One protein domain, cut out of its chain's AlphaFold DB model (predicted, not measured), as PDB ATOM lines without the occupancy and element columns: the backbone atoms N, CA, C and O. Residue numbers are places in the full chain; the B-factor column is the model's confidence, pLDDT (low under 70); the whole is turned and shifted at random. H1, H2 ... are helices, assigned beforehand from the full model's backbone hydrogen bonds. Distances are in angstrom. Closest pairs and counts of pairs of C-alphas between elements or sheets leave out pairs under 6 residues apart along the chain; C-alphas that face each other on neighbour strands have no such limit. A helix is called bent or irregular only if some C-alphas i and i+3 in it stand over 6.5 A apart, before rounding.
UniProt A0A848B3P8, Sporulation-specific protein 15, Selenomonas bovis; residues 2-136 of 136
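This is residues 2 to 136 of the 136 residues of the protein "Sporulation-specific protein 15" of Selenomonas bovis (UniProt A0A848B3P8). What shape do these atoms make? Three long helices, H1, H2 and H3, run up and down side by side as an elongated bundle; H4 crosses one end of it, and residues 127 to 136 stick out. What is it made of? The 135 printed residues hold four named helices, H1 to H4 in chain order, and no named strand: class all helix. The whole is loose, with a radius of gyration of the C-alphas of 18.3 A and spans of 67 by 39 by 24 A.

How does the bundle run? H1, residues 2 to 34, and H2, residues 38 to 67, touch as a hairpin at a shallow tilt of 7 degrees, opposite ways, the closest C-alphas being those of Leu 15 and Glu 64, 5.1 A apart. H2 and H3, residues 70 to 98, touch as a hairpin at a shallow tilt of 23 degrees, opposite ways, closest at the C-alphas of Thr 65 and Gln 73, 5.5 A. Where is H4? H4, residues 105 to 132, forms a hairpin with H3 at a steep tilt of 44 degrees, touching with residues 108 to 115 alone, closest at the C-alphas of Ile 90 and Leu 115, 7.0 A. It touches residues 30 to 34 of H1 at a steep tilt of 56 degrees, closest at the C-alphas of Ala 34 and Arg 123, 5.3 A. Are the backbones in order? Every O i to N i+4 pair is within hydrogen-bond range in H1 and H4, but 14 of 26 in H2 and 23 of 25 in H3.

Where do the helices begin and end? H1 begins at C-alpha 2, (60.283, -24.130, 33.595), and is 48.2 A long; H2 is 44.2 A and H3 40.8 A. H4, 41.0 A, ends at C-alpha 132, (34.723, -3.327, 59.349). Which are irregular? H2 is, with C-alphas 39 and 42 8.4 A apart and a kink of 42 degrees near residue 47; H3 only just is, with C-alphas 76 and 79 6.51 A apart and a kink of 34 degrees near residue 77.

How far does it reach? The two C-alphas farthest apart, of Met 2 and Ala 105, are 67.3 A apart. Are there cuts, long links or weak spots? The printed part has no cut and no long link; pLDDT is under 70 at residues 2 to 3 and 131 to 136.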
ATOM      1  N   MET A   2      60.719 -25.546  33.472       60.84
ATOM      2  CA  MET A   2      60.283 -24.130  33.595       60.84
ATOM      3  C   MET A   2      59.042 -23.698  32.776       60.84
ATOM      4  O   MET A   2      58.417 -22.694  33.100       60.84
ATOM      5  N   GLY A   3      58.675 -24.413  31.703       65.88
ATOM      6  CA  GLY A   3      57.538 -24.032  30.848       65.88
ATOM      7  C   GLY A   3      56.171 -24.158  31.532       65.88
ATOM      8  O   GLY A   3      55.295 -23.327  31.298       65.88
ATOM      9  N   ASN A   4      56.011 -25.145  32.421       73.62
ATOM     10  CA  ASN A   4      54.756 -25.377  33.141       73.62
ATOM     11  C   ASN A   4      54.528 -24.335  34.244       73.62
ATOM     12  O   ASN A   4      53.395 -23.900  34.446       73.62
ATOM     13  N   ASP A   5      55.594 -23.877  34.905       81.06
ATOM     14  CA  ASP A   5      55.496 -22.887  35.983       81.06
ATOM     15  C   ASP A   5      55.033 -21.522  35.455       81.06
ATOM     16  O   ASP A   5      54.160 -20.879  36.038       81.06
ATOM     17  N   ILE A   6      55.551 -21.100  34.295       86.31
ATOM     18  CA  ILE A   6      55.154 -19.842  33.644       86.31
ATOM     19  C   ILE A   6      53.687 -19.903  33.190       86.31
ATOM     20  O   ILE A   6      52.926 -18.958  33.411       86.31
ATOM     21  N   GLN A   7      53.256 -21.022  32.600       85.75
ATOM     22  CA  GLN A   7      51.860 -21.211  32.185       85.75
ATOM     23  C   GLN A   7      50.895 -21.187  33.374       85.75
ATOM     24  O   GLN A   7      49.850 -20.531  33.297       85.75
ATOM     25  N   MET A   8      51.264 -21.828  34.486       89.75
ATOM     26  CA  MET A   8      50.472 -21.821  35.714       89.75
ATOM     27  C   MET A   8      50.385 -20.415  36.324       89.75
ATOM     28  O   MET A   8      49.296 -19.958  36.668       89.75
ATOM     29  N   LEU A   9      51.494 -19.667  36.368       91.31
ATOM     30  CA  LEU A   9      51.492 -18.270  36.816       91.31
ATOM     31  C   LEU A   9      50.575 -17.383  35.962       91.31
ATOM     32  O   LEU A   9      49.858 -16.533  36.495       91.31
ATOM     33  N   HIS A  10      50.558 -17.570  34.641       92.44
ATOM     34  CA  HIS A  10      49.631 -16.846  33.772       92.44
ATOM     35  C   HIS A  10      48.169 -17.227  34.031       92.44
ATOM     36  O   HIS A  10      47.322 -16.334  34.061       92.44
ATOM     37  N   ALA A  11      47.871 -18.511  34.250       93.00
ATOM     38  CA  ALA A  11      46.521 -18.976  34.569       93.00
ATOM     39  C   ALA A  11      46.009 -18.397  35.897       93.00
ATOM     40  O   ALA A  11      44.940 -17.793  35.933       93.00
ATOM     41  N   LEU A  12      46.822 -18.453  36.955       94.25
ATOM     42  CA  LEU A  12      46.484 -17.867  38.255       94.25
ATOM     43  C   LEU A  12      46.267 -16.351  38.170       94.25
ATOM     44  O   LEU A  12      45.362 -15.805  38.807       94.25
ATOM     45  N   ASN A  13      47.061 -15.653  37.354       95.06
ATOM     46  CA  ASN A  13      46.865 -14.226  37.124       95.06
ATOM     47  C   ASN A  13      45.543 -13.926  36.409       95.06
ATOM     48  O   ASN A  13      44.844 -12.999  36.822       95.06
ATOM     49  N   ARG A  14      45.169 -14.699  35.379       96.12
ATOM     50  CA  ARG A  14      43.867 -14.538  34.709       96.12
ATOM     51  C   ARG A  14      42.711 -14.821  35.659       96.12
ATOM     52  O   ARG A  14      41.810 -13.990  35.756       96.12
ATOM     53  N   LEU A  15      42.787 -15.902  36.434       96.88
ATOM     54  CA  LEU A  15      41.804 -16.224  37.466       96.88
ATOM     55  C   LEU A  15      41.621 -15.058  38.447       96.88
ATOM     56  O   LEU A  15      40.503 -14.595  38.671       96.88
ATOM     57  N   ARG A  16      42.722 -14.513  38.976       96.44
ATOM     58  CA  ARG A  16      42.681 -13.367  39.895       96.44
ATOM     59  C   ARG A  16      42.004 -12.142  39.273       96.44
ATOM     60  O   ARG A  16      41.293 -11.423  39.976       96.44
ATOM     61  N   GLN A  17      42.236 -11.870  37.988       96.56
ATOM     62  CA  GLN A  17      41.575 -10.761  37.291       96.56
ATOM     63  C   GLN A  17      40.080 -11.028  37.085       96.56
ATOM     64  O   GLN A  17      39.275 -10.125  37.306       96.56
ATOM     65  N   SER A  18      39.699 -12.258  36.744       96.50
ATOM     66  CA  SER A  18      38.295 -12.656  36.592       96.50
ATOM     67  C   SER A  18      37.517 -12.541  37.906       96.50
ATOM     68  O   SER A  18      36.437 -11.954  37.911       96.50
ATOM     69  N   ILE A  19      38.090 -12.983  39.034       97.25
ATOM     70  CA  ILE A  19      37.480 -12.816  40.368       97.25
ATOM     71  C   ILE A  19      37.244 -11.330  40.666       97.25
ATOM     72  O   ILE A  19      36.143 -10.923  41.034       97.25
ATOM     73  N   LYS A  20      38.260 -10.484  40.440       96.94
ATOM     74  CA  LYS A  20      38.129  -9.032  40.634       96.94
ATOM     75  C   LYS A  20      37.038  -8.421  39.756       96.94
ATOM     76  O   LYS A  20      36.316  -7.545  40.227       96.94
ATOM     77  N   ALA A  21      36.925  -8.853  38.501       96.88
ATOM     78  CA  ALA A  21      35.915  -8.353  37.574       96.88
ATOM     79  C   ALA A  21      34.493  -8.703  38.040       96.88
ATOM     80  O   ALA A  21      33.638  -7.815  38.097       96.88
ATOM     81  N   VAL A  22      34.263  -9.955  38.454       97.88
ATOM     82  CA  VAL A  22      32.982 -10.405  39.022       97.88
ATOM     83  C   VAL A  22      32.624  -9.580  40.260       97.88
ATOM     84  O   VAL A  22      31.547  -8.984  40.320       97.88
ATOM     85  N   HIS A  23      33.558  -9.440  41.206       96.94
ATOM     86  CA  HIS A  23      33.338  -8.668  42.435       96.94
ATOM     87  C   HIS A  23      33.086  -7.183  42.172       96.94
ATOM     88  O   HIS A  23      32.273  -6.567  42.860       96.94
ATOM     89  N   ALA A  24      33.742  -6.592  41.172       97.00
ATOM     90  CA  ALA A  24      33.496  -5.207  40.786       97.00
ATOM     91  C   ALA A  24      32.055  -5.016  40.291       97.00
ATOM     92  O   ALA A  24      31.360  -4.123  40.773       97.00
ATOM     93  N   ILE A  25      31.574  -5.887  39.396       97.69
ATOM     94  CA  ILE A  25      30.197  -5.816  38.883       97.69
ATOM     95  C   ILE A  25      29.186  -6.073  40.008       97.69
ATOM     96  O   ILE A  25      28.199  -5.344  40.119       97.69
ATOM     97  N   ARG A  26      29.447  -7.055  40.881       96.88
ATOM     98  CA  ARG A  26      28.640  -7.321  42.083       96.88
ATOM     99  C   ARG A  26      28.518  -6.081  42.964       96.88
ATOM    100  O   ARG A  26      27.413  -5.724  43.359       96.88
ATOM    101  N   ASN A  27      29.622  -5.387  43.224       95.44
ATOM    102  CA  ASN A  27      29.613  -4.164  44.024       95.44
ATOM    103  C   ASN A  27      28.795  -3.041  43.374       95.44
ATOM    104  O   ASN A  27      28.089  -2.326  44.083       95.44
ATOM    105  N   GLU A  28      28.850  -2.891  42.051       95.75
ATOM    106  CA  GLU A  28      28.029  -1.905  41.338       95.75
ATOM    107  C   GLU A  28      26.533  -2.238  41.415       95.75
ATOM    108  O   GLU A  28      25.721  -1.356  41.702       95.75
ATOM    109  N   ILE A  29      26.165  -3.516  41.265       97.38
ATOM    110  CA  ILE A  29      24.784  -3.974  41.478       97.38
ATOM    111  C   ILE A  29      24.347  -3.677  42.913       97.38
ATOM    112  O   ILE A  29      23.308  -3.053  43.112       97.38
ATOM    113  N   ASN A  30      25.147  -4.065  43.907       96.19
ATOM    114  CA  ASN A  30      24.836  -3.866  45.320       96.19
ATOM    115  C   ASN A  30      24.607  -2.392  45.659       96.19
ATOM    116  O   ASN A  30      23.618  -2.061  46.308       96.19
ATOM    117  N   LYS A  31      25.471  -1.489  45.178       93.94
ATOM    118  CA  LYS A  31      25.277  -0.040  45.343       93.94
ATOM    119  C   LYS A  31      23.970   0.430  44.706       93.94
ATOM    120  O   LYS A  31      23.227   1.182  45.331       93.94
ATOM    121  N   GLY A  32      23.681  -0.025  43.485       94.88
ATOM    122  CA  GLY A  32      22.442   0.311  42.784       94.88
ATOM    123  C   GLY A  32      21.192  -0.181  43.518       94.88
ATOM    124  O   GLY A  32      20.206   0.547  43.611       94.88
ATOM    125  N   LEU A  33      21.240  -1.389  44.083       96.62
ATOM    126  CA  LEU A  33      20.126  -1.988  44.819       96.62
ATOM    127  C   LEU A  33      19.969  -1.427  46.238       96.62
ATOM    128  O   LEU A  33      18.850  -1.332  46.737       96.62
ATOM    129  N   ALA A  34      21.047  -0.969  46.874       94.81
ATOM    130  CA  ALA A  34      20.995  -0.352  48.199       94.81
ATOM    131  C   ALA A  34      20.114   0.912  48.239       94.81
ATOM    132  O   ALA A  34      19.538   1.240  49.283       94.81
ATOM    133  N   GLY A  35      19.973   1.612  47.109       93.19
ATOM    134  CA  GLY A  35      19.099   2.778  46.956       93.19
ATOM    135  C   GLY A  35      17.610   2.450  46.789       93.19
ATOM    136  O   GLY A  35      16.782   3.357  46.834       93.19
ATOM    137  N   ILE A  36      17.245   1.178  46.618       96.81
ATOM    138  CA  ILE A  36      15.860   0.783  46.347       96.81
ATOM    139  C   ILE A  36      15.034   0.772  47.634       96.81
ATOM    140  O   ILE A  36      15.455   0.283  48.679       96.81
ATOM    141  N   ARG A  37      13.846   1.344  47.555       96.06
ATOM    142  CA  ARG A  37      12.813   1.495  48.575       96.06
ATOM    143  C   ARG A  37      11.467   1.111  47.957       96.06
ATOM    144  O   ARG A  37      11.377   0.780  46.773       96.06
ATOM    145  N   ARG A  38      10.411   1.125  48.767       94.94
ATOM    146  CA  ARG A  38       9.076   0.679  48.350       94.94
ATOM    147  C   ARG A  38       8.531   1.530  47.198       94.94
ATOM    148  O   ARG A  38       8.002   1.007  46.224       94.94
ATOM    149  N   GLU A  39       8.738   2.837  47.281       94.88
ATOM    150  CA  GLU A  39       8.294   3.853  46.329       94.88
ATOM    151  C   GLU A  39       8.989   3.772  44.961       94.88
ATOM    152  O   GLU A  39       8.446   4.239  43.961       94.88
ATOM    153  N   ASN A  40      10.174   3.159  44.885       95.75
ATOM    154  CA  ASN A  40      10.973   3.085  43.663       95.75
ATOM    155  C   ASN A  40      11.417   1.656  43.308       95.75
ATOM    156  O   ASN A  40      12.387   1.498  42.567       95.75
ATOM    157  N   LEU A  41      10.686   0.617  43.738       95.31
ATOM    158  CA  LEU A  41      10.994  -0.797  43.445       95.31
ATOM    159  C   LEU A  41      11.335  -1.049  41.969       95.31
ATOM    160  O   LEU A  41      12.293  -1.748  41.648       95.31
ATOM    161  N   SER A  42      10.599  -0.421  41.049       94.81
ATOM    162  CA  SER A  42      10.824  -0.581  39.608       94.81
ATOM    163  C   SER A  42      12.206  -0.110  39.125       94.81
ATOM    164  O   SER A  42      12.663  -0.571  38.075       94.81
ATOM    165  N   GLN A  43      12.894   0.759  39.876       96.81
ATOM    166  CA  GLN A  43      14.255   1.200  39.565       96.81
ATOM    167  C   GLN A  43      15.280   0.073  39.723       96.81
ATOM    168  O   GLN A  43      16.318   0.127  39.062       96.81
ATOM    169  N   ALA A  44      14.988  -0.995  40.476       97.12
ATOM    170  CA  ALA A  44      15.864  -2.167  40.551       97.12
ATOM    171  C   ALA A  44      16.107  -2.784  39.160       97.12
ATOM    172  O   ALA A  44      17.205  -3.243  38.853       97.12
ATOM    173  N   LEU A  45      15.126  -2.693  38.254       97.56
ATOM    174  CA  LEU A  45      15.219  -3.213  36.884       97.56
ATOM    175  C   LEU A  45      16.310  -2.537  36.039       97.56
ATOM    176  O   LEU A  45      16.726  -3.101  35.025       97.56
ATOM    177  N   THR A  46      16.815  -1.368  36.453       96.62
ATOM    178  CA  THR A  46      17.985  -0.731  35.825       96.62
ATOM    179  C   THR A  46      19.238  -1.608  35.915       96.62
ATOM    180  O   THR A  46      20.103  -1.540  35.041       96.62
ATOM    181  N   GLN A  47      19.296  -2.514  36.898       97.69
ATOM    182  CA  GLN A  47      20.423  -3.418  37.118       97.69
ATOM    183  C   GLN A  47      20.450  -4.622  36.170       97.69
ATOM    184  O   GLN A  47      21.458  -5.321  36.117       97.69
ATOM    185  N   LYS A  48      19.419  -4.842  35.338       97.44
ATOM    186  CA  LYS A  48      19.389  -5.954  34.364       97.44
ATOM    187  C   LYS A  48      20.604  -5.977  33.434       97.44
ATOM    188  O   LYS A  48      21.124  -7.044  33.116       97.44
ATOM    189  N   LYS A  49      21.085  -4.799  33.019       96.38
ATOM    190  CA  LYS A  49      22.298  -4.684  32.193       96.38
ATOM    191  C   LYS A  49      23.548  -5.139  32.950       96.38
ATOM    192  O   LYS A  49      24.396  -5.801  32.360       96.38
ATOM    193  N   HIS A  50      23.657  -4.805  34.235       97.50
ATOM    194  CA  HIS A  50      24.762  -5.254  35.081       97.50
ATOM    195  C   HIS A  50      24.675  -6.755  35.370       97.50
ATOM    196  O   HIS A  50      25.695  -7.424  35.284       97.50
ATOM    197  N   LEU A  51      23.476  -7.303  35.604       98.12
ATOM    198  CA  LEU A  51      23.277  -8.747  35.770       98.12
ATOM    199  C   LEU A  51      23.724  -9.529  34.527       98.12
ATOM    200  O   LEU A  51      24.415 -10.533  34.658       98.12
ATOM    201  N   LYS A  52      23.396  -9.053  33.317       98.06
ATOM    202  CA  LYS A  52      23.873  -9.690  32.079       98.06
ATOM    203  C   LYS A  52      25.406  -9.726  32.020       98.06
ATOM    204  O   LYS A  52      25.981 -10.785  31.800       98.06
ATOM    205  N   LYS A  53      26.062  -8.592  32.292       97.94
ATOM    206  CA  LYS A  53      27.532  -8.510  32.352       97.94
ATOM    207  C   LYS A  53      28.123  -9.413  33.436       97.94
ATOM    208  O   LYS A  53      29.190  -9.981  33.243       97.94
ATOM    209  N   LEU A  54      27.448  -9.533  34.580       98.25
ATOM    210  CA  LEU A  54      27.875 -10.402  35.670       98.25
ATOM    211  C   LEU A  54      27.859 -11.870  35.237       98.25
ATOM    212  O   LEU A  54      28.838 -12.566  35.474       98.25
ATOM    213  N   LYS A  55      26.798 -12.311  34.549       98.06
ATOM    214  CA  LYS A  55      26.696 -13.665  33.982       98.06
ATOM    215  C   LYS A  55      27.805 -13.945  32.966       98.06
ATOM    216  O   LYS A  55      28.493 -14.949  33.095       98.06
ATOM    217  N   GLU A  56      28.055 -13.020  32.040       98.06
ATOM    218  CA  GLU A  56      29.167 -13.123  31.077       98.06
ATOM    219  C   GLU A  56      30.534 -13.203  31.793       98.06
ATOM    220  O   GLU A  56      31.411 -13.983  31.421       98.06
ATOM    221  N   SER A  57      30.729 -12.420  32.860       97.44
ATOM    222  CA  SER A  57      31.954 -12.471  33.665       97.44
ATOM    223  C   SER A  57      32.079 -13.772  34.462       97.44
ATOM    224  O   SER A  57      33.195 -14.252  34.661       97.44
ATOM    225  N   TYR A  58      30.962 -14.338  34.916       98.19
ATOM    226  CA  TYR A  58      30.910 -15.625  35.603       98.19
ATOM    227  C   TYR A  58      31.236 -16.781  34.650       98.19
ATOM    228  O   TYR A  58      32.046 -17.630  34.997       98.19
ATOM    229  N   GLU A  59      30.727 -16.767  33.417       97.69
ATOM    230  CA  GLU A  59      31.110 -17.734  32.375       97.69
ATOM    231  C   GLU A  59      32.610 -17.694  32.058       97.69
ATOM    232  O   GLU A  59      33.235 -18.722  31.804       97.69
ATOM    233  N   ARG A  60      33.231 -16.511  32.095       96.69
ATOM    234  CA  ARG A  60      34.694 -16.420  32.000       96.69
ATOM    235  C   ARG A  60      35.373 -16.978  33.255       96.69
ATOM    236  O   ARG A  60      36.398 -17.643  33.146       96.69
ATOM    237  N   LEU A  61      34.834 -16.714  34.444       97.56
ATOM    238  CA  LEU A  61      35.388 -17.220  35.702       97.56
ATOM    239  C   LEU A  61      35.360 -18.757  35.771       97.56
ATOM    240  O   LEU A  61      36.342 -19.354  36.212       97.56
ATOM    241  N   THR A  62      34.298 -19.408  35.289       96.81
ATOM    242  CA  THR A  62      34.216 -20.880  35.225       96.81
ATOM    243  C   THR A  62      35.293 -21.479  34.319       96.81
ATOM    244  O   THR A  62      35.837 -22.534  34.623       96.81
ATOM    245  N   GLN A  63      35.680 -20.788  33.245       96.00
ATOM    246  CA  GLN A  63      36.788 -21.223  32.387       96.00
ATOM    247  C   GLN A  63      38.149 -21.046  33.071       96.00
ATOM    248  O   GLN A  63      38.988 -21.942  33.029       96.00
ATOM    249  N   GLU A  64      38.383 -19.905  33.723       95.00
ATOM    250  CA  GLU A  64      39.686 -19.605  34.339       95.00
ATOM    251  C   GLU A  64      39.935 -20.390  35.638       95.00
ATOM    252  O   GLU A  64      41.085 -20.619  36.012       95.00
ATOM    253  N   THR A  65      38.880 -20.849  36.318       96.12
ATOM    254  CA  THR A  65      38.988 -21.728  37.497       96.12
ATOM    255  C   THR A  65      39.445 -23.143  37.140       96.12
ATOM    256  O   THR A  65      39.942 -23.840  38.018       96.12
ATOM    257  N   ALA A  66      39.419 -23.547  35.865       93.75
ATOM    258  CA  ALA A  66      39.885 -24.866  35.420       93.75
ATOM    259  C   ALA A  66      41.363 -25.163  35.755       93.75
ATOM    260  O   ALA A  66      41.783 -26.316  35.716       93.75
ATOM    261  N   CYS A  67      42.157 -24.138  36.094       92.19
ATOM    262  CA  CYS A  67      43.525 -24.311  36.591       92.19
ATOM    263  C   CYS A  67      43.615 -24.806  38.047       92.19
ATOM    264  O   CYS A  67      44.715 -25.091  38.517       92.19
ATOM    265  N   LEU A  68      42.492 -24.906  38.760       94.25
ATOM    266  CA  LEU A  68      42.421 -25.328  40.156       94.25
ATOM    267  C   LEU A  68      41.817 -26.735  40.309       94.25
ATOM    268  O   LEU A  68      41.055 -27.177  39.447       94.25
ATOM    269  N   PRO A  69      42.085 -27.435  41.424       95.12
ATOM    270  CA  PRO A  69      41.338 -28.627  41.821       95.12
ATOM    271  C   PRO A  69      39.831 -28.349  41.987       95.12
ATOM    272  O   PRO A  69      39.466 -27.253  42.412       95.12
ATOM    273  N   PRO A  70      38.939 -29.330  41.744       95.19
ATOM    274  CA  PRO A  70      37.486 -29.122  41.782       95.19
ATOM    275  C   PRO A  70      36.942 -28.498  43.075       95.19
ATOM    276  O   PRO A  70      36.037 -27.672  43.019       95.19
ATOM    277  N   LEU A  71      37.508 -28.853  44.233       95.88
ATOM    278  CA  LEU A  71      37.089 -28.296  45.525       95.88
ATOM    279  C   LEU A  71      37.363 -26.785  45.609       95.88
ATOM    280  O   LEU A  71      36.517 -26.014  46.058       95.88
ATOM    281  N   ASP A  72      38.526 -26.358  45.118       95.56
ATOM    282  CA  ASP A  72      38.912 -24.949  45.088       95.56
ATOM    283  C   ASP A  72      38.089 -24.177  44.050       95.56
ATOM    284  O   ASP A  72      37.694 -23.038  44.304       95.56
ATOM    285  N   GLN A  73      37.754 -24.801  42.911       96.81
ATOM    286  CA  GLN A  73      36.815 -24.219  41.943       96.81
ATOM    287  C   GLN A  73      35.454 -23.947  42.590       96.81
ATOM    288  O   GLN A  73      34.950 -22.830  42.493       96.81
ATOM    289  N   ALA A  74      34.885 -24.941  43.279       96.38
ATOM    290  CA  ALA A  74      33.583 -24.829  43.933       96.38
ATOM    291  C   ALA A  74      33.555 -23.672  44.943       96.38
ATOM    292  O   ALA A  74      32.663 -22.829  44.886       96.38
ATOM    293  N   SER A  75      34.603 -23.546  45.769       96.56
ATOM    294  CA  SER A  75      34.725 -22.460  46.755       96.56
ATOM    295  C   SER A  75      34.700 -21.046  46.153       96.56
ATOM    296  O   SER A  75      34.366 -20.082  46.843       96.56
ATOM    297  N   ILE A  76      35.049 -20.916  44.869       96.69
ATOM    298  CA  ILE A  76      35.034 -19.651  44.131       96.69
ATOM    299  C   ILE A  76      33.716 -19.484  43.372       96.69
ATOM    300  O   ILE A  76      33.182 -18.381  43.324       96.69
ATOM    301  N   LEU A  77      33.209 -20.545  42.743       97.88
ATOM    302  CA  LEU A  77      32.072 -20.469  41.828       97.88
ATOM    303  C   LEU A  77      30.721 -20.455  42.544       97.88
ATOM    304  O   LEU A  77      29.855 -19.672  42.156       97.88
ATOM    305  N   GLU A  78      30.536 -21.272  43.583       98.00
ATOM    306  CA  GLU A  78      29.244 -21.411  44.270       98.00
ATOM    307  C   GLU A  78      28.734 -20.079  44.848       98.00
ATOM    308  O   GLU A  78      27.609 -19.695  44.519       98.00
ATOM    309  N   PRO A  79      29.542 -19.284  45.583       97.19
ATOM    310  CA  PRO A  79      29.060 -18.012  46.121       97.19
ATOM    311  C   PRO A  79      28.647 -17.010  45.034       97.19
ATOM    312  O   PRO A  79      27.737 -16.201  45.232       97.19
ATOM    313  N   GLU A  80      29.321 -17.037  43.879       97.50
ATOM    314  CA  GLU A  80      29.003 -16.146  42.761       97.50
ATOM    315  C   GLU A  80      27.743 -16.606  42.021       97.50
ATOM    316  O   GLU A  80      26.922 -15.773  41.627       97.50
ATOM    317  N   PHE A  81      27.546 -17.919  41.884       98.06
ATOM    318  CA  PHE A  81      26.325 -18.499  41.335       98.06
ATOM    319  C   PHE A  81      25.101 -18.192  42.205       98.06
ATOM    320  O   PHE A  81      24.077 -17.731  41.686       98.06
ATOM    321  N   ASP A  82      25.214 -18.376  43.520       98.06
ATOM    322  CA  ASP A  82      24.141 -18.094  44.477       98.06
ATOM    323  C   ASP A  82      23.748 -16.618  44.447       98.06
ATOM    324  O   ASP A  82      22.562 -16.264  44.412       98.06
ATOM    325  N   TYR A  83      24.747 -15.734  44.381       97.56
ATOM    326  CA  TYR A  83      24.516 -14.306  44.233       97.56
ATOM    327  C   TYR A  83      23.795 -13.980  42.915       97.56
ATOM    328  O   TYR A  83      22.782 -13.277  42.930       97.56
ATOM    329  N   ILE A  84      24.262 -14.503  41.775       98.25
ATOM    330  CA  ILE A  84      23.625 -14.285  40.463       98.25
ATOM    331  C   ILE A  84      22.163 -14.736  40.481       98.25
ATOM    332  O   ILE A  84      21.292 -13.981  40.045       98.25
ATOM    333  N   THR A  85      21.902 -15.930  41.011       98.12
ATOM    334  CA  THR A  85      20.559 -16.513  41.114       98.12
ATOM    335  C   THR A  85      19.647 -15.643  41.972       98.12
ATOM    336  O   THR A  85      18.530 -15.313  41.574       98.12
ATOM    337  N   THR A  86      20.146 -15.184  43.121       97.50
ATOM    338  CA  THR A  86      19.406 -14.297  44.026       97.50
ATOM    339  C   THR A  86      19.011 -12.993  43.330       97.50
ATOM    340  O   THR A  86      17.840 -12.608  43.340       97.50
ATOM    341  N   ILE A  87      19.961 -12.326  42.666       97.44
ATOM    342  CA  ILE A  87      19.693 -11.069  41.954       97.44
ATOM    343  C   ILE A  87      18.736 -11.285  40.780       97.44
ATOM    344  O   ILE A  87      17.832 -10.476  40.570       97.44
ATOM    345  N   GLU A  88      18.898 -12.365  40.016       98.12
ATOM    346  CA  GLU A  88      17.988 -12.694  38.920       98.12
ATOM    347  C   GLU A  88      16.549 -12.880  39.400       98.12
ATOM    348  O   GLU A  88      15.636 -12.286  38.816       98.12
ATOM    349  N   ASN A  89      16.350 -13.627  40.485       97.31
ATOM    350  CA  ASN A  89      15.032 -13.849  41.070       97.31
ATOM    351  C   ASN A  89      14.387 -12.525  41.484       97.31
ATOM    352  O   ASN A  89      13.274 -12.218  41.068       97.31
ATOM    353  N   ILE A  90      15.119 -11.673  42.200       96.50
ATOM    354  CA  ILE A  90      14.620 -10.377  42.682       96.50
ATOM    355  C   ILE A  90      14.237  -9.449  41.529       96.50
ATOM    356  O   ILE A  90      13.185  -8.799  41.560       96.50
ATOM    357  N   LEU A  91      15.062  -9.389  40.480       97.31
ATOM    358  CA  LEU A  91      14.759  -8.591  39.293       97.31
ATOM    359  C   LEU A  91      13.582  -9.164  38.496       97.31
ATOM    360  O   LEU A  91      12.837  -8.394  37.884       97.31
ATOM    361  N   THR A  92      13.401 -10.483  38.505       96.38
ATOM    362  CA  THR A  92      12.272 -11.163  37.858       96.38
ATOM    363  C   THR A  92      10.977 -10.887  38.611       96.38
ATOM    364  O   THR A  92      10.054 -10.331  38.018       96.38
ATOM    365  N   THR A  93      10.945 -11.098  39.928       95.25
ATOM    366  CA  THR A  93       9.803 -10.753  40.790       95.25
ATOM    367  C   THR A  93       9.431  -9.274  40.660       95.25
ATOM    368  O   THR A  93       8.270  -8.925  40.459       95.25
ATOM    369  N   THR A  94      10.420  -8.374  40.671       95.81
ATOM    370  CA  THR A  94      10.177  -6.934  40.465       95.81
ATOM    371  C   THR A  94       9.563  -6.652  39.085       95.81
ATOM    372  O   THR A  94       8.701  -5.782  38.936       95.81
ATOM    373  N   GLN A  95       9.995  -7.375  38.047       95.81
ATOM    374  CA  GLN A  95       9.480  -7.218  36.688       95.81
ATOM    375  C   GLN A  95       8.030  -7.693  36.561       95.81
ATOM    376  O   GLN A  95       7.257  -7.053  35.844       95.81
ATOM    377  N   GLU A  96       7.678  -8.795  37.219       93.12
ATOM    378  CA  GLU A  96       6.323  -9.353  37.255       93.12
ATOM    379  C   GLU A  96       5.362  -8.426  37.998       93.12
ATOM    380  O   GLU A  96       4.301  -8.090  37.465       93.12
ATOM    381  N   LEU A  97       5.784  -7.896  39.153       92.31
ATOM    382  CA  LEU A  97       5.037  -6.872  39.887       92.31
ATOM    383  C   LEU A  97       4.773  -5.638  39.021       92.31
ATOM    384  O   LEU A  97       3.639  -5.168  38.939       92.31
ATOM    385  N   LYS A  98       5.799  -5.138  38.319       91.56
ATOM    386  CA  LYS A  98       5.661  -3.982  37.420       91.56
ATOM    387  C   LYS A  98       4.701  -4.249  36.256       91.56
ATOM    388  O   LYS A  98       4.033  -3.327  35.803       91.56
ATOM    389  N   ARG A  99       4.661  -5.479  35.739       91.50
ATOM    390  CA  ARG A  99       3.769  -5.874  34.634       91.50
ATOM    391  C   ARG A  99       2.314  -6.040  35.064       91.50
ATOM    392  O   ARG A  99       1.476  -6.247  34.199       91.50
ATOM    393  N   GLY A 100       2.023  -5.944  36.362       83.56
ATOM    394  CA  GLY A 100       0.683  -6.176  36.877       83.56
ATOM    395  C   GLY A 100       0.269  -7.636  36.736       83.56
ATOM    396  O   GLY A 100      -0.883  -7.890  36.409       83.56
ATOM    397  N   ALA A 101       1.198  -8.578  36.963       80.94
ATOM    398  CA  ALA A 101       0.880 -10.005  36.989       80.94
ATOM    399  C   ALA A 101      -0.371 -10.269  37.849       80.94
ATOM    400  O   ALA A 101      -0.585  -9.593  38.868       80.94
ATOM    401  N   ASP A 102      -1.200 -11.218  37.422       83.25
ATOM    402  CA  ASP A 102      -2.436 -11.572  38.116       83.25
ATOM    403  C   ASP A 102      -2.126 -12.483  39.309       83.25
ATOM    404  O   ASP A 102      -2.130 -13.706  39.213       83.25
ATOM    405  N   ILE A 103      -1.725 -11.861  40.416       79.25
ATOM    406  CA  ILE A 103      -1.229 -12.539  41.625       79.25
ATOM    407  C   ILE A 103      -2.077 -12.238  42.871       79.25
ATOM    408  O   ILE A 103      -1.680 -12.574  43.983       79.25
ATOM    409  N   GLY A 104      -3.260 -11.638  42.715       83.06
ATOM    410  CA  GLY A 104      -4.094 -11.213  43.847       83.06
ATOM    411  C   GLY A 104      -3.473 -10.067  44.665       83.06
ATOM    412  O   GLY A 104      -2.272  -9.794  44.597       83.06
ATOM    413  N   ALA A 105      -4.300  -9.337  45.418       85.56
ATOM    414  CA  ALA A 105      -3.844  -8.169  46.182       85.56
ATOM    415  C   ALA A 105      -2.916  -8.555  47.348       85.56
ATOM    416  O   ALA A 105      -1.856  -7.952  47.505       85.56
ATOM    417  N   GLU A 106      -3.272  -9.599  48.102       85.25
ATOM    418  CA  GLU A 106      -2.502 -10.067  49.263       85.25
ATOM    419  C   GLU A 106      -1.107 -10.567  48.867       85.25
ATOM    420  O   GLU A 106      -0.104 -10.129  49.431       85.25
ATOM    421  N   SER A 107      -1.002 -11.417  47.838       88.62
ATOM    422  CA  SER A 107       0.307 -11.906  47.379       88.62
ATOM    423  C   SER A 107       1.160 -10.781  46.796       88.62
ATOM    424  O   SER A 107       2.381 -10.792  46.940       88.62
ATOM    425  N   ARG A 108       0.541  -9.784  46.150       90.25
ATOM    426  CA  ARG A 108       1.258  -8.605  45.649       90.25
ATOM    427  C   ARG A 108       1.883  -7.806  46.787       90.25
ATOM    428  O   ARG A 108       3.047  -7.423  46.668       90.25
ATOM    429  N   GLU A 109       1.141  -7.567  47.861       91.56
ATOM    430  CA  GLU A 109       1.657  -6.875  49.043       91.56
ATOM    431  C   GLU A 109       2.781  -7.678  49.711       91.56
ATOM    432  O   GLU A 109       3.865  -7.140  49.938       91.56
ATOM    433  N   ALA A 110       2.588  -8.987  49.897       93.56
ATOM    434  CA  ALA A 110       3.606  -9.870  50.465       93.56
ATOM    435  C   ALA A 110       4.911  -9.885  49.644       93.56
ATOM    436  O   ALA A 110       6.006  -9.844  50.210       93.56
ATOM    437  N   LEU A 111       4.819  -9.900  48.309       93.81
ATOM    438  CA  LEU A 111       5.989  -9.834  47.428       93.81
ATOM    439  C   LEU A 111       6.692  -8.475  47.502       93.81
ATOM    440  O   LEU A 111       7.921  -8.425  47.529       93.81
ATOM    441  N   GLN A 112       5.939  -7.372  47.553       94.88
ATOM    442  CA  GLN A 112       6.527  -6.044  47.741       94.88
ATOM    443  C   GLN A 112       7.266  -5.946  49.079       94.88
ATOM    444  O   GLN A 112       8.392  -5.450  49.110       94.88
ATOM    445  N   ASP A 113       6.683  -6.466  50.157       95.56
ATOM    446  CA  ASP A 113       7.315  -6.495  51.478       95.56
ATOM    447  C   ASP A 113       8.558  -7.377  51.510       95.56
ATOM    448  O   ASP A 113       9.579  -6.984  52.074       95.56
ATOM    449  N   GLY A 114       8.505  -8.546  50.869       95.94
ATOM    450  CA  GLY A 114       9.662  -9.425  50.710       95.94
ATOM    451  C   GLY A 114      10.821  -8.730  49.993       95.94
ATOM    452  O   GLY A 114      11.957  -8.777  50.465       95.94
ATOM    453  N   LEU A 115      10.535  -8.012  48.902       96.75
ATOM    454  CA  LEU A 115      11.542  -7.233  48.178       96.75
ATOM    455  C   LEU A 115      12.127  -6.108  49.037       96.75
ATOM    456  O   LEU A 115      13.342  -5.929  49.065       96.75
ATOM    457  N   VAL A 116      11.288  -5.357  49.756       96.19
ATOM    458  CA  VAL A 116      11.760  -4.282  50.643       96.19
ATOM    459  C   VAL A 116      12.672  -4.842  51.735       96.19
ATOM    460  O   VAL A 116      13.779  -4.331  51.897       96.19
ATOM    461  N   LYS A 117      12.273  -5.941  52.393       96.56
ATOM    462  CA  LYS A 117      13.094  -6.636  53.400       96.56
ATOM    463  C   LYS A 117      14.436  -7.094  52.836       96.56
ATOM    464  O   LYS A 117      15.453  -6.925  53.504       96.56
ATOM    465  N   PHE A 118      14.459  -7.623  51.611       96.44
ATOM    466  CA  PHE A 118      15.715  -7.959  50.941       96.44
ATOM    467  C   PHE A 118      16.624  -6.727  50.808       96.44
ATOM    468  O   PHE A 118      17.792  -6.776  51.191       96.44
ATOM    469  N   TYR A 119      16.100  -5.605  50.302       96.50
ATOM    470  CA  TYR A 119      16.906  -4.395  50.115       96.50
ATOM    471  C   TYR A 119      17.358  -3.773  51.444       96.50
ATOM    472  O   TYR A 119      18.453  -3.213  51.506       96.50
ATOM    473  N   ASP A 120      16.549  -3.868  52.503       95.25
ATOM    474  CA  ASP A 120      16.940  -3.476  53.862       95.25
ATOM    475  C   ASP A 120      18.080  -4.345  54.402       95.25
ATOM    476  O   ASP A 120      19.066  -3.804  54.906       95.25
ATOM    477  N   GLY A 121      17.995  -5.668  54.229       95.25
ATOM    478  CA  GLY A 121      19.070  -6.598  54.579       95.25
ATOM    479  C   GLY A 121      20.370  -6.272  53.845       95.25
ATOM    480  O   GLY A 121      21.404  -6.071  54.478       95.25
ATOM    481  N   LEU A 122      20.301  -6.082  52.524       94.62
ATOM    482  CA  LEU A 122      21.455  -5.694  51.708       94.62
ATOM    483  C   LEU A 122      22.095  -4.383  52.193       94.62
ATOM    484  O   LEU A 122      23.320  -4.263  52.252       94.62
ATOM    485  N   ARG A 123      21.287  -3.377  52.552       95.00
ATOM    486  CA  ARG A 123      21.803  -2.123  53.122       95.00
ATOM    487  C   ARG A 123      22.548  -2.357  54.430       95.00
ATOM    488  O   ARG A 123      23.623  -1.789  54.608       95.00
ATOM    489  N   ALA A 124      21.981  -3.158  55.330       94.06
ATOM    490  CA  ALA A 124      22.601  -3.475  56.610       94.06
ATOM    491  C   ALA A 124      23.946  -4.194  56.418       94.06
ATOM    492  O   ALA A 124      24.940  -3.791  57.023       94.06
ATOM    493  N   GLU A 125      24.012  -5.175  55.514       92.06
ATOM    494  CA  GLU A 125      25.253  -5.879  55.166       92.06
ATOM    495  C   GLU A 125      26.325  -4.932  54.606       92.06
ATOM    496  O   GLU A 125      27.483  -4.978  55.022       92.06
ATOM    497  N   LEU A 126      25.951  -4.025  53.696       90.19
ATOM    498  CA  LEU A 126      26.886  -3.051  53.124       90.19
ATOM    499  C   LEU A 126      27.401  -2.049  54.163       90.19
ATOM    500  O   LEU A 126      28.572  -1.661  54.111       90.19
ATOM    501  N   LEU A 127      26.549  -1.633  55.104       90.38
ATOM    502  CA  LEU A 127      26.952  -0.780  56.221       90.38
ATOM    503  C   LEU A 127      27.933  -1.513  57.142       90.38
ATOM    504  O   LEU A 127      28.995  -0.963  57.430       90.38
ATOM    505  N   ALA A 128      27.628  -2.756  57.526       89.00
ATOM    506  CA  ALA A 128      28.497  -3.590  58.355       89.00
ATOM    507  C   ALA A 128      29.879  -3.787  57.703       89.00
ATOM    508  O   ALA A 128      30.910  -3.459  58.298       89.00
ATOM    509  N   ALA A 129      29.909  -4.182  56.428       84.06
ATOM    510  CA  ALA A 129      31.148  -4.343  55.667       84.06
ATOM    511  C   ALA A 129      31.939  -3.026  55.517       84.06
ATOM    512  O   ALA A 129      33.173  -3.024  55.480       84.06
ATOM    513  N   GLY A 130      31.246  -1.886  55.428       75.94
ATOM    514  CA  GLY A 130      31.860  -0.559  55.406       75.94
ATOM    515  C   GLY A 130      32.471  -0.152  56.750       75.94
ATOM    516  O   GLY A 130      33.523   0.488  56.770       75.94
ATOM    517  N   THR A 131      31.846  -0.533  57.867       68.38
ATOM    518  CA  THR A 131      32.370  -0.281  59.218       68.38
ATOM    519  C   THR A 131      33.584  -1.147  59.544       68.38
ATOM    520  O   THR A 131      34.575  -0.627  60.051       68.38
ATOM    521  N   GLU A 132      33.581  -2.424  59.152       61.78
ATOM    522  CA  GLU A 132      34.723  -3.327  59.349       61.78
ATOM    523  C   GLU A 132      35.972  -2.876  58.582       61.78
ATOM    524  O   GLU A 132      37.088  -2.991  59.085       61.78
ATOM    525  N   LYS A 133      35.802  -2.301  57.383       62.62
ATOM    526  CA  LYS A 133      36.914  -1.732  56.602       62.62
ATOM    527  C   LYS A 133      37.507  -0.452  57.193       62.62
ATOM    528  O   LYS A 133      38.612  -0.100  56.809       62.62
ATOM    529  N   LYS A 134      36.782   0.262  58.062       59.78
ATOM    530  CA  LYS A 134      37.287   1.463  58.755       59.78
ATOM    531  C   LYS A 134      37.967   1.141  60.088       59.78
ATOM    532  O   LYS A 134      38.664   1.996  60.619       59.78
ATOM    533  N   ALA A 135      37.721  -0.048  60.633       51.94
ATOM    534  CA  ALA A 135      38.273  -0.508  61.906       51.94
ATOM    535  C   ALA A 135      39.578  -1.320  61.758       51.94
ATOM    536  O   ALA A 135      40.180  -1.675  62.769       51.94
ATOM    537  N   LYS A 136      39.998  -1.622  60.523       45.25
ATOM    538  CA  LYS A 136      41.288  -2.236  60.168       45.25
ATOM    539  C   LYS A 136      42.202  -1.200  59.534       45.25
ATOM    540  O   LYS A 136      43.425  -1.316  59.754       45.25
TER     541      LYS A 136